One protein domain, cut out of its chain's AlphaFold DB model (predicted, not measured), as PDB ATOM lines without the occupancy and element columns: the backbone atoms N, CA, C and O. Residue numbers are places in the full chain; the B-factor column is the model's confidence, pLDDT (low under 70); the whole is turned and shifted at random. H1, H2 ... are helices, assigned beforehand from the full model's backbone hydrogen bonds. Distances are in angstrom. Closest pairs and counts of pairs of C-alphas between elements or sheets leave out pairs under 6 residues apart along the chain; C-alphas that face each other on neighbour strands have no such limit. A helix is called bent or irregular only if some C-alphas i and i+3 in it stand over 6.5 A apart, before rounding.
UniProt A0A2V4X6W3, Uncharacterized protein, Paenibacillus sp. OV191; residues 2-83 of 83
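This is residues 2 to 83 of the 83 residues of an uncharacterized protein of Paenibacillus sp. OV191 (UniProt A0A2V4X6W3). Two long helices, H1 and H2, lie side by side as a hairpin, and a third, H3, sticks out from it as a free arm with a sharp bend partway along. The hairpin makes a flat slab, and residues 55 to 83, which stand free, carry the model far out to one side and make its length. The printed part has 82 residues with three named helices, H1, H2 and H3 in that order, and no named strand, and its class is all helix. The whole is extended, with a radius of gyration of the C-alphas of 21.0 A, and elongated, spanning 62 by 35 by 21 A.

H1, residues 2 to 24, and H2, residues 28 to 49, touch and form a helical hairpin. Their closest C-alphas are those of Asn 22 and Arg 31, 6.0 A apart, and 16 pairs of C-alphas are within 8 A. They run opposite ways at a shallow tilt of 6 degrees, with their centres 10.3 A apart. H3, residues 57 to 81, was assigned as one helix by its hydrogen bonds but is bent: the C-alphas of Ile 64 and Pro 67 are 7.3 A apart. Its arms are H3a, residues 57 to 64, and H3b, residues 67 to 81, and their lines stand at 85 degrees, about perpendicular. H3a is apart from both H1 and H2, and H3b is apart from both as well. In H2 and H3a every pair of O i and N i+4 is within hydrogen-bond range; in H1 it is 18 of 19 pairs and in H3b 9 of 11.

H1 begins at C-alpha 2, at (172.459, 149.276, 115.375), and measures 33.9 A from first to last C-alpha. H2 measures 31.6 A and ends at C-alpha 49, at (161.957, 150.295, 113.049). H3a is 11.1 A long and H3b 22.5 A; residues 65 and 66 belong to neither arm. H3b ends at C-alpha 81, at (117.045, 149.372, 123.390).

The two C-alphas farthest apart are those of Glu 24 and Gln 82, at 63.3 A. Without residues 55 to 83, the body of 53 residues spans 39 by 21 by 6 A, with a radius of gyration of 12.8 A. The printed part has no cut, and Arg 83 is the chain's last residue. The link from H1 to H2, with 3 residues, is tight, and the link from H2 to H3, with 7 residues, is short. The mean pLDDT of the printed part is 80.4, and confidence is low, under 70, at residue 57, residue 69 and residues 78 to 83.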
ATOM      1  N   LEU A   2     171.905 150.301 114.471       86.94
ATOM      2  CA  LEU A   2     172.459 149.276 115.375       86.94
ATOM      3  C   LEU A   2     171.401 148.270 115.874       86.94
ATOM      4  O   LEU A   2     171.632 147.069 115.838       86.94
ATOM      5  N   ALA A   3     170.201 148.747 116.218       82.94
ATOM      6  CA  ALA A   3     169.087 147.885 116.619       82.94
ATOM      7  C   ALA A   3     168.648 146.890 115.521       82.94
ATOM      8  O   ALA A   3     168.394 145.731 115.822       82.94
ATOM      9  N   LEU A   4     168.633 147.303 114.246       84.56
ATOM     10  CA  LEU A   4     168.329 146.412 113.115       84.56
ATOM     11  C   LEU A   4     169.398 145.328 112.957       84.56
ATOM     12  O   LEU A   4     169.067 144.166 112.753       84.56
ATOM     13  N   ILE A   5     170.673 145.700 113.090       87.81
ATOM     14  CA  ILE A   5     171.794 144.757 113.004       87.81
ATOM     15  C   ILE A   5     171.684 143.703 114.112       87.81
ATOM     16  O   ILE A   5     171.810 142.513 113.840       87.81
ATOM     17  N   VAL A   6     171.382 144.126 115.343       91.12
ATOM     18  CA  VAL A   6     171.180 143.216 116.482       91.12
ATOM     19  C   VAL A   6     170.005 142.268 116.234       91.12
ATOM     20  O   VAL A   6     170.140 141.067 116.455       91.12
ATOM     21  N   VAL A   7     168.880 142.776 115.722       89.06
ATOM     22  CA  VAL A   7     167.702 141.959 115.384       89.06
ATOM     23  C   VAL A   7     168.030 140.918 114.307       89.06
ATOM     24  O   VAL A   7     167.658 139.755 114.454       89.06
ATOM     25  N   VAL A   8     168.773 141.292 113.263       89.75
ATOM     26  CA  VAL A   8     169.182 140.362 112.194       89.75
ATOM     27  C   VAL A   8     170.157 139.303 112.712       89.75
ATOM     28  O   VAL A   8     170.013 138.129 112.373       89.75
ATOM     29  N   LEU A   9     171.118 139.681 113.560       91.38
ATOM     30  CA  LEU A   9     172.057 138.735 114.168       91.38
ATOM     31  C   LEU A   9     171.347 137.737 115.090       91.38
ATOM     32  O   LEU A   9     171.631 136.540 115.028       91.38
ATOM     33  N   LEU A  10     170.397 138.209 115.900       91.50
ATOM     34  CA  LEU A  10     169.554 137.349 116.732       91.50
ATOM     35  C   LEU A  10     168.738 136.384 115.874       91.50
ATOM     36  O   LEU A  10     168.772 135.182 116.123       91.50
ATOM     37  N   ALA A  11     168.077 136.879 114.824       90.81
ATOM     38  CA  ALA A  11     167.328 136.035 113.901       90.81
ATOM     39  C   ALA A  11     168.231 134.971 113.250       90.81
ATOM     40  O   ALA A  11     167.874 133.794 113.218       90.81
ATOM     41  N   ALA A  12     169.433 135.338 112.801       90.88
ATOM     42  CA  ALA A  12     170.387 134.391 112.228       90.88
ATOM     43  C   ALA A  12     170.814 133.310 113.240       90.88
ATOM     44  O   ALA A  12     170.814 132.123 112.907       90.88
ATOM     45  N   ALA A  13     171.112 133.697 114.484       92.44
ATOM     46  CA  ALA A  13     171.467 132.761 115.549       92.44
ATOM     47  C   ALA A  13     170.307 131.805 115.877       92.44
ATOM     48  O   ALA A  13     170.497 130.589 115.934       92.44
ATOM     49  N   THR A  14     169.086 132.324 116.023       90.75
ATOM     50  CA  THR A  14     167.892 131.506 116.280       90.75
ATOM     51  C   THR A  14     167.587 130.571 115.108       90.75
ATOM     52  O   THR A  14     167.311 129.391 115.320       90.75
ATOM     53  N   GLY A  15     167.702 131.052 113.867       90.19
ATOM     54  CA  GLY A  15     167.542 130.239 112.661       90.19
ATOM     55  C   GLY A  15     168.560 129.101 112.582       90.19
ATOM     56  O   GLY A  15     168.194 127.971 112.255       90.19
ATOM     57  N   ALA A  16     169.819 129.356 112.953       89.00
ATOM     58  CA  ALA A  16     170.853 128.326 113.032       89.00
ATOM     59  C   ALA A  16     170.514 127.253 114.082       89.00
ATOM     60  O   ALA A  16     170.636 126.060 113.794       89.00
ATOM     61  N   VAL A  17     170.015 127.651 115.258       89.44
ATOM     62  CA  VAL A  17     169.567 126.719 116.308       89.44
ATOM     63  C   VAL A  17     168.382 125.869 115.838       89.44
ATOM     64  O   VAL A  17     168.410 124.649 116.007       89.44
ATOM     65  N   ILE A  18     167.376 126.476 115.196       86.62
ATOM     66  CA  ILE A  18     166.219 125.768 114.617       86.62
ATOM     67  C   ILE A  18     166.687 124.753 113.569       86.62
ATOM     68  O   ILE A  18     166.261 123.597 113.575       86.62
ATOM     69  N   CYS A  19     167.589 125.168 112.680       84.19
ATOM     70  CA  CYS A  19     168.144 124.295 111.656       84.19
ATOM     71  C   CYS A  19     168.918 123.125 112.250       84.19
ATOM     72  O   CYS A  19     168.734 122.001 111.783       84.19
ATOM     73  N   ASN A  20     169.753 123.372 113.259       84.94
ATOM     74  CA  ASN A  20     170.552 122.329 113.889       84.94
ATOM     75  C   ASN A  20     169.661 121.316 114.624       84.94
ATOM     76  O   ASN A  20     169.772 120.116 114.392       84.94
ATOM     77  N   ARG A  21     168.695 121.803 115.414       81.75
ATOM     78  CA  ARG A  21     167.779 120.964 116.200       81.75
ATOM     79  C   ARG A  21     166.825 120.141 115.326       81.75
ATOM     80  O   ARG A  21     166.625 118.957 115.574       81.75
ATOM     81  N   ASN A  22     166.263 120.736 114.273       77.06
ATOM     82  CA  ASN A  22     165.293 120.036 113.419       77.06
ATOM     83  C   ASN A  22     165.955 119.147 112.355       77.06
ATOM     84  O   ASN A  22     165.293 118.260 111.810       77.06
ATOM     85  N   ARG A  23     167.248 119.349 112.055       71.94
ATOM     86  CA  ARG A  23     168.021 118.441 111.190       71.94
ATOM     87  C   ARG A  23     168.087 117.039 111.790       71.94
ATOM     88  O   ARG A  23     167.950 116.065 111.057       71.94
ATOM     89  N   GLU A  24     168.245 116.957 113.105       72.31
ATOM     90  CA  GLU A  24     168.368 115.699 113.844       72.31
ATOM     91  C   GLU A  24     167.053 114.900 113.861       72.31
ATOM     92  O   GLU A  24     167.064 113.675 113.817       72.31
ATOM     93  N   GLN A  25     165.908 115.590 113.798       75.31
ATOM     94  CA  GLN A  25     164.574 114.977 113.841       75.31
ATOM     95  C   GLN A  25     163.955 114.710 112.452       75.31
ATOM     96  O   GLN A  25     162.831 114.228 112.365       75.31
ATOM     97  N   ARG A  26     164.657 115.033 111.350       74.69
ATOM     98  CA  ARG A  26     164.154 114.961 109.953       74.69
ATOM     99  C   ARG A  26     162.827 115.704 109.697       74.69
ATOM    100  O   ARG A  26     162.179 115.485 108.674       74.69
ATOM    101  N   LEU A  27     162.449 116.642 110.567       74.62
ATOM    102  CA  LEU A  27     161.228 117.448 110.453       74.62
ATOM    103  C   LEU A  27     161.426 118.606 109.464       74.62
ATOM    104  O   LEU A  27     161.459 119.784 109.828       74.62
ATOM    105  N   LEU A  28     161.598 118.270 108.182       75.25
ATOM    106  CA  LEU A  28     161.883 119.243 107.121       75.25
ATOM    107  C   LEU A  28     160.758 120.273 106.954       75.25
ATOM    108  O   LEU A  28     161.038 121.454 106.748       75.25
ATOM    109  N   ARG A  29     159.498 119.836 107.085       80.00
ATOM    110  CA  ARG A  29     158.318 120.702 106.961       80.00
ATOM    111  C   ARG A  29     158.252 121.725 108.092       80.00
ATOM    112  O   ARG A  29     158.120 122.916 107.832       80.00
ATOM    113  N   ASP A  30     158.421 121.274 109.329       80.56
ATOM    114  CA  ASP A  30     158.300 122.138 110.507       80.56
ATOM    115  C   ASP A  30     159.492 123.095 110.618       80.56
ATOM    116  O   ASP A  30     159.333 124.245 111.021       80.56
ATOM    117  N   ARG A  31     160.680 122.673 110.155       81.81
ATOM    118  CA  ARG A  31     161.834 123.569 109.972       81.81
ATOM    119  C   ARG A  31     161.527 124.697 108.985       81.81
ATOM    120  O   ARG A  31     161.899 125.838 109.241       81.81
ATOM    121  N   GLY A  32     160.868 124.377 107.869       84.94
ATOM    122  CA  GLY A  32     160.459 125.363 106.868       84.94
ATOM    123  C   GLY A  32     159.499 126.401 107.447       84.94
ATOM    124  O   GLY A  32     159.748 127.597 107.317       84.94
ATOM    125  N   TRP A  33     158.461 125.953 108.158       88.56
ATOM    126  CA  TRP A  33     157.499 126.847 108.813       88.56
ATOM    127  C   TRP A  33     158.130 127.702 109.911       88.56
ATOM    128  O   TRP A  33     157.876 128.903 109.968       88.56
ATOM    129  N   ALA A  34     158.992 127.121 110.746       87.69
ATOM    130  CA  ALA A  34     159.676 127.863 111.800       87.69
ATOM    131  C   ALA A  34     160.583 128.967 111.229       87.69
ATOM    132  O   ALA A  34     160.554 130.097 111.715       87.69
ATOM    133  N   LEU A  35     161.339 128.675 110.164       89.94
ATOM    134  CA  LEU A  35     162.148 129.682 109.468       89.94
ATOM    135  C   LEU A  35     161.283 130.745 108.790       89.94
ATOM    136  O   LEU A  35     161.615 131.925 108.850       89.94
ATOM    137  N   PHE A  36     160.170 130.345 108.176       90.00
ATOM    138  CA  PHE A  36     159.244 131.279 107.545       90.00
ATOM    139  C   PHE A  36     158.672 132.279 108.557       90.00
ATOM    140  O   PHE A  36     158.735 133.485 108.326       90.00
ATOM    141  N   ILE A  37     158.186 131.797 109.706       90.69
ATOM    142  CA  ILE A  37     157.652 132.644 110.785       90.69
ATOM    143  C   ILE A  37     158.742 133.578 111.327       90.69
ATOM    144  O   ILE A  37     158.494 134.768 111.520       90.69
ATOM    145  N   LEU A  38     159.956 133.059 111.529       92.12
ATOM    146  CA  LEU A  38     161.095 133.845 111.998       92.12
ATOM    147  C   LEU A  38     161.434 134.990 111.027       92.12
ATOM    148  O   LEU A  38     161.604 136.133 111.454       92.12
ATOM    149  N   ILE A  39     161.494 134.708 109.722       91.25
ATOM    150  CA  ILE A  39     161.759 135.716 108.684       91.25
ATOM    151  C   ILE A  39     160.626 136.747 108.639       91.25
ATOM    152  O   ILE A  39     160.899 137.947 108.661       91.25
ATOM    153  N   ALA A  40     159.368 136.301 108.628       89.88
ATOM    154  CA  ALA A  40     158.207 137.188 108.591       89.88
ATOM    155  C   ALA A  40     158.180 138.142 109.799       89.88
ATOM    156  O   ALA A  40     158.036 139.352 109.627       89.88
ATOM    157  N   GLY A  41     158.402 137.625 111.013       89.00
ATOM    158  CA  GLY A  41     158.482 138.443 112.226       89.00
ATOM    159  C   GLY A  41     159.641 139.441 112.188       89.00
ATOM    160  O   GLY A  41     159.463 140.612 112.524       89.00
ATOM    161  N   THR A  42     160.809 139.012 111.704       90.69
ATOM    162  CA  THR A  42     161.988 139.882 111.561       90.69
ATOM    163  C   THR A  42     161.719 141.032 110.586       90.69
ATOM    164  O   THR A  42     162.072 142.176 110.876       90.69
ATOM    165  N   LEU A  43     161.052 140.760 109.458       88.75
ATOM    166  CA  LEU A  43     160.662 141.783 108.483       88.75
ATOM    167  C   LEU A  43     159.662 142.785 109.067       88.75
ATOM    168  O   LEU A  43     159.814 143.984 108.841       88.75
ATOM    169  N   ILE A  44     158.680 142.327 109.847       87.62
ATOM    170  CA  ILE A  44     157.705 143.211 110.505       87.62
ATOM    171  C   ILE A  44     158.410 144.140 111.498       87.62
ATOM    172  O   ILE A  44     158.194 145.353 111.463       87.62
ATOM    173  N   ILE A  45     159.292 143.599 112.345       87.31
ATOM    174  CA  ILE A  45     160.076 144.397 113.301       87.31
ATOM    175  C   ILE A  45     160.952 145.409 112.553       87.31
ATOM    176  O   ILE A  45     161.021 146.578 112.938       87.31
ATOM    177  N   ALA A  46     161.586 144.991 111.455       87.00
ATOM    178  CA  ALA A  46     162.409 145.877 110.645       87.00
ATOM    179  C   ALA A  46     161.590 147.010 110.007       87.00
ATOM    180  O   ALA A  46     162.009 148.168 110.051       87.00
ATOM    181  N   ALA A  47     160.407 146.703 109.473       86.44
ATOM    182  CA  ALA A  47     159.499 147.689 108.900       86.44
ATOM    183  C   ALA A  47     159.021 148.708 109.949       86.44
ATOM    184  O   ALA A  47     159.046 149.911 109.685       86.44
ATOM    185  N   GLN A  48     158.692 148.252 111.164       84.44
ATOM    186  CA  GLN A  48     158.353 149.137 112.285       84.44
ATOM    187  C   GLN A  48     159.528 150.047 112.676       84.44
ATOM    188  O   GLN A  48     159.345 151.251 112.853       84.44
ATOM    189  N   MET A  49     160.751 149.507 112.755       83.94
ATOM    190  CA  MET A  49     161.957 150.295 113.049       83.94
ATOM    191  C   MET A  49     162.264 151.348 111.978       83.94
ATOM    192  O   MET A  49     162.773 152.422 112.298       83.94
ATOM    193  N   LEU A  50     161.948 151.050 110.717       86.31
ATOM    194  CA  LEU A  50     162.088 151.973 109.590       86.31
ATOM    195  C   LEU A  50     160.901 152.938 109.452       86.31
ATOM    196  O   LEU A  50     160.898 153.756 108.535       86.31
ATOM    197  N   ARG A  51     159.914 152.872 110.361       83.44
ATOM    198  CA  ARG A  51     158.666 153.653 110.319       83.44
ATOM    199  C   ARG A  51     157.910 153.502 108.996       83.44
ATOM    200  O   ARG A  51     157.206 154.415 108.570       83.44
ATOM    201  N   ILE A  52     158.049 152.346 108.352       81.50
ATOM    202  CA  ILE A  52     157.220 151.991 107.206       81.50
ATOM    203  C   ILE A  52     155.810 151.746 107.757       81.50
ATOM    204  O   ILE A  52     155.681 151.036 108.758       81.50
ATOM    205  N   PRO A  53     154.755 152.322 107.158       75.38
ATOM    206  CA  PRO A  53     153.390 152.041 107.573       75.38
ATOM    207  C   PRO A  53     153.092 150.562 107.308       75.38
ATOM    208  O   PRO A  53     152.865 150.151 106.172       75.38
ATOM    209  N   VAL A  54     153.143 149.749 108.362       70.50
ATOM    210  CA  VAL A  54     152.735 148.346 108.309       70.50
ATOM    211  C   VAL A  54     151.227 148.321 108.558       70.50
ATOM    212  O   VAL A  54     150.812 148.681 109.662       70.50
ATOM    213  N   PRO A  55     150.398 147.949 107.565       70.75
ATOM    214  CA  PRO A  55     148.960 147.838 107.773       70.75
ATOM    215  C   PRO A  55     148.684 146.816 108.877       70.75
ATOM    216  O   PRO A  55     149.290 145.741 108.909       70.75
ATOM    217  N   ASN A  56     147.792 147.162 109.805       73.88
ATOM    218  CA  ASN A  56     147.454 146.276 110.903       73.88
ATOM    219  C   ASN A  56     146.704 145.056 110.336       73.88
ATOM    220  O   ASN A  56     145.695 145.236 109.652       73.88
ATOM    221  N   PRO A  57     147.145 143.811 110.596       69.38
ATOM    222  CA  PRO A  57     146.447 142.625 110.099       69.38
ATOM    223  C   PRO A  57     144.978 142.565 110.541       69.38
ATOM    224  O   PRO A  57     144.152 141.993 109.827       69.38
ATOM    225  N   THR A  58     144.617 143.190 111.668       73.75
ATOM    226  CA  THR A  58     143.214 143.265 112.093       73.75
ATOM    227  C   THR A  58     142.353 144.111 111.166       73.75
ATOM    228  O   THR A  58     141.164 143.835 111.075       73.75
ATOM    229  N   ASP A  59     142.914 145.082 110.441       73.69
ATOM    230  CA  ASP A  59     142.142 145.908 109.502       73.69
ATOM    231  C   ASP A  59     141.684 145.082 108.298       73.69
ATOM    232  O   ASP A  59     140.548 145.204 107.837       73.69
ATOM    233  N   PHE A  60     142.535 144.172 107.822       74.94
ATOM    234  CA  PHE A  60     142.182 143.243 106.750       74.94
ATOM    235  C   PHE A  60     141.105 142.250 107.202       74.94
ATOM    236  O   PHE A  60     140.114 142.033 106.506       74.94
ATOM    237  N   ILE A  61     141.265 141.703 108.409       74.44
ATOM    238  CA  ILE A  61     140.288 140.802 109.032       74.44
ATOM    239  C   ILE A  61     138.944 141.522 109.216       74.44
ATOM    240  O   ILE A  61     137.907 140.994 108.817       74.44
ATOM    241  N   ALA A  62     138.959 142.748 109.741       75.81
ATOM    242  CA  ALA A  62     137.771 143.577 109.914       75.81
ATOM    243  C   ALA A  62     137.101 143.906 108.576       75.81
ATOM    244  O   ALA A  62     135.880 143.907 108.502       75.81
ATOM    245  N   THR A  63     137.872 144.121 107.509       78.62
ATOM    246  CA  THR A  63     137.332 144.372 106.164       78.62
ATOM    247  C   THR A  63     136.614 143.142 105.602       78.62
ATOM    248  O   THR A  63     135.523 143.270 105.051       78.62
ATOM    249  N   ILE A  64     137.177 141.944 105.786       81.38
ATOM    250  CA  ILE A  64     136.546 140.684 105.359       81.38
ATOM    251  C   ILE A  64     135.295 140.375 106.187       81.38
ATOM    252  O   ILE A  64     134.294 139.907 105.647       81.38
ATOM    253  N   LEU A  65     135.343 140.631 107.495       78.81
ATOM    254  CA  LEU A  65     134.249 140.339 108.425       78.81
ATOM    255  C   LEU A  65     133.206 141.458 108.512       78.81
ATOM    256  O   LEU A  65     132.129 141.226 109.054       78.81
ATOM    257  N   ALA A  66     133.467 142.641 107.954       74.25
ATOM    258  CA  ALA A  66     132.542 143.774 107.914       74.25
ATOM    259  C   ALA A  66     131.101 143.415 107.488       74.25
ATOM    260  O   ALA A  66     130.174 143.877 108.158       74.25
ATOM    261  N   PRO A  67     130.855 142.603 106.436       77.50
ATOM    262  CA  PRO A  67     129.493 142.216 106.059       77.50
ATOM    263  C   PRO A  67     128.780 141.352 107.109       77.50
ATOM    264  O   PRO A  67     127.557 141.400 107.194       77.50
ATOM    265  N   ILE A  68     129.521 140.599 107.924       77.31
ATOM    266  CA  ILE A  68     128.971 139.715 108.964       77.31
ATOM    267  C   ILE A  68     128.816 140.466 110.295       77.31
ATOM    268  O   ILE A  68     127.874 140.226 111.040       77.31
ATOM    269  N   ASN A  69     129.706 141.418 110.585       68.06
ATOM    270  CA  ASN A  69     129.707 142.145 111.855       68.06
ATOM    271  C   ASN A  69     128.568 143.176 111.955       68.06
ATOM    272  O   ASN A  69     128.028 143.404 113.034       68.06
ATOM    273  N   LYS A  70     128.171 143.783 110.828       70.75
ATOM    274  CA  LYS A  70     127.073 144.765 110.769       70.75
ATOM    275  C   LYS A  70     125.721 144.233 111.281       70.75
ATOM    276  O   LYS A  70     125.132 144.911 112.118       70.75
ATOM    277  N   PRO A  71     125.217 143.064 110.842       75.69
ATOM    278  CA  PRO A  71     123.944 142.544 111.346       75.69
ATOM    279  C   PRO A  71     124.005 142.141 112.826       75.69
ATOM    280  O   PRO A  71     123.053 142.392 113.555       75.69
ATOM    281  N   ILE A  72     125.132 141.593 113.295       73.88
ATOM    282  CA  ILE A  72     125.312 141.193 114.703       73.88
ATOM    283  C   ILE A  72     125.286 142.416 115.629       73.88
ATOM    284  O   ILE A  72     124.621 142.396 116.663       73.88
ATOM    285  N   MET A  73     125.977 143.495 115.248       72.19
ATOM    286  CA  MET A  73     125.937 144.751 116.003       72.19
ATOM    287  C   MET A  73     124.541 145.380 115.990       72.19
ATOM    288  O   MET A  73     124.107 145.877 117.024       72.19
ATOM    289  N   GLY A  74     123.816 145.288 114.870       76.12
ATOM    290  CA  GLY A  74     122.421 145.730 114.790       76.12
ATOM    291  C   GLY A  74     121.506 144.986 115.769       76.12
ATOM    292  O   GLY A  74     120.751 145.619 116.500       76.12
ATOM    293  N   TRP A  75     121.630 143.658 115.866       77.81
ATOM    294  CA  TRP A  75     120.849 142.858 116.820       77.81
ATOM    295  C   TRP A  75     121.181 143.178 118.283       77.81
ATOM    296  O   TRP A  75     120.286 143.231 119.124       77.81
ATOM    297  N   LEU A  76     122.454 143.441 118.591       73.12
ATOM    298  CA  LEU A  76     122.887 143.841 119.935       73.12
ATOM    299  C   LEU A  76     122.374 145.236 120.330       73.12
ATOM    300  O   LEU A  76     122.062 145.461 121.499       73.12
ATOM    301  N   GLU A  77     122.294 146.181 119.389       72.00
ATOM    302  CA  GLU A  77     121.739 147.522 119.631       72.00
ATOM    303  C   GLU A  77     120.215 147.495 119.834       72.00
ATOM    304  O   GLU A  77     119.698 148.200 120.707       72.00
ATOM    305  N   GLU A  78     119.503 146.638 119.098       67.62
ATOM    306  CA  GLU A  78     118.066 146.400 119.288       67.62
ATOM    307  C   GLU A  78     117.769 145.778 120.661       67.62
ATOM    308  O   GLU A  78     116.886 146.255 121.378       67.62
ATOM    309  N   GLU A  79     118.551 144.779 121.084       63.91
ATOM    310  CA  GLU A  79     118.385 144.118 122.385       63.91
ATOM    311  C   GLU A  79     118.655 145.076 123.563       63.91
ATOM    312  O   GLU A  79     117.977 145.031 124.591       63.91
ATOM    313  N   LYS A  80     119.608 146.005 123.400       58.91
ATOM    314  CA  LYS A  80     119.931 147.029 124.409       58.91
ATOM    315  C   LYS A  80     118.871 148.125 124.521       58.91
ATOM    316  O   LYS A  80     118.774 148.750 125.569       58.91
ATOM    317  N   THR A  81     118.113 148.360 123.453       60.16
ATOM    318  CA  THR A  81     117.045 149.372 123.390       60.16
ATOM    319  C   THR A  81     115.726 148.862 123.989       60.16
ATOM    320  O   THR A  81     114.866 149.661 124.349       60.16
ATOM    321  N   GLN A  82     115.559 147.540 124.135       57.50
ATOM    322  CA  GLN A  82     114.366 146.918 124.730       57.50
ATOM    323  C   GLN A  82     114.451 146.654 126.249       57.50
ATOM    324  O   GLN A  82     113.471 146.178 126.827       57.50
ATOM    325  N   ARG A  83     115.578 146.957 126.904       50.75
ATOM    326  CA  ARG A  83     115.740 146.931 128.372       50.75
ATOM    327  C   ARG A  83     115.696 148.332 128.963       50.75
ATOM    328  O   ARG A  83     115.169 148.446 130.090       50.75
TER     329      ARG A  83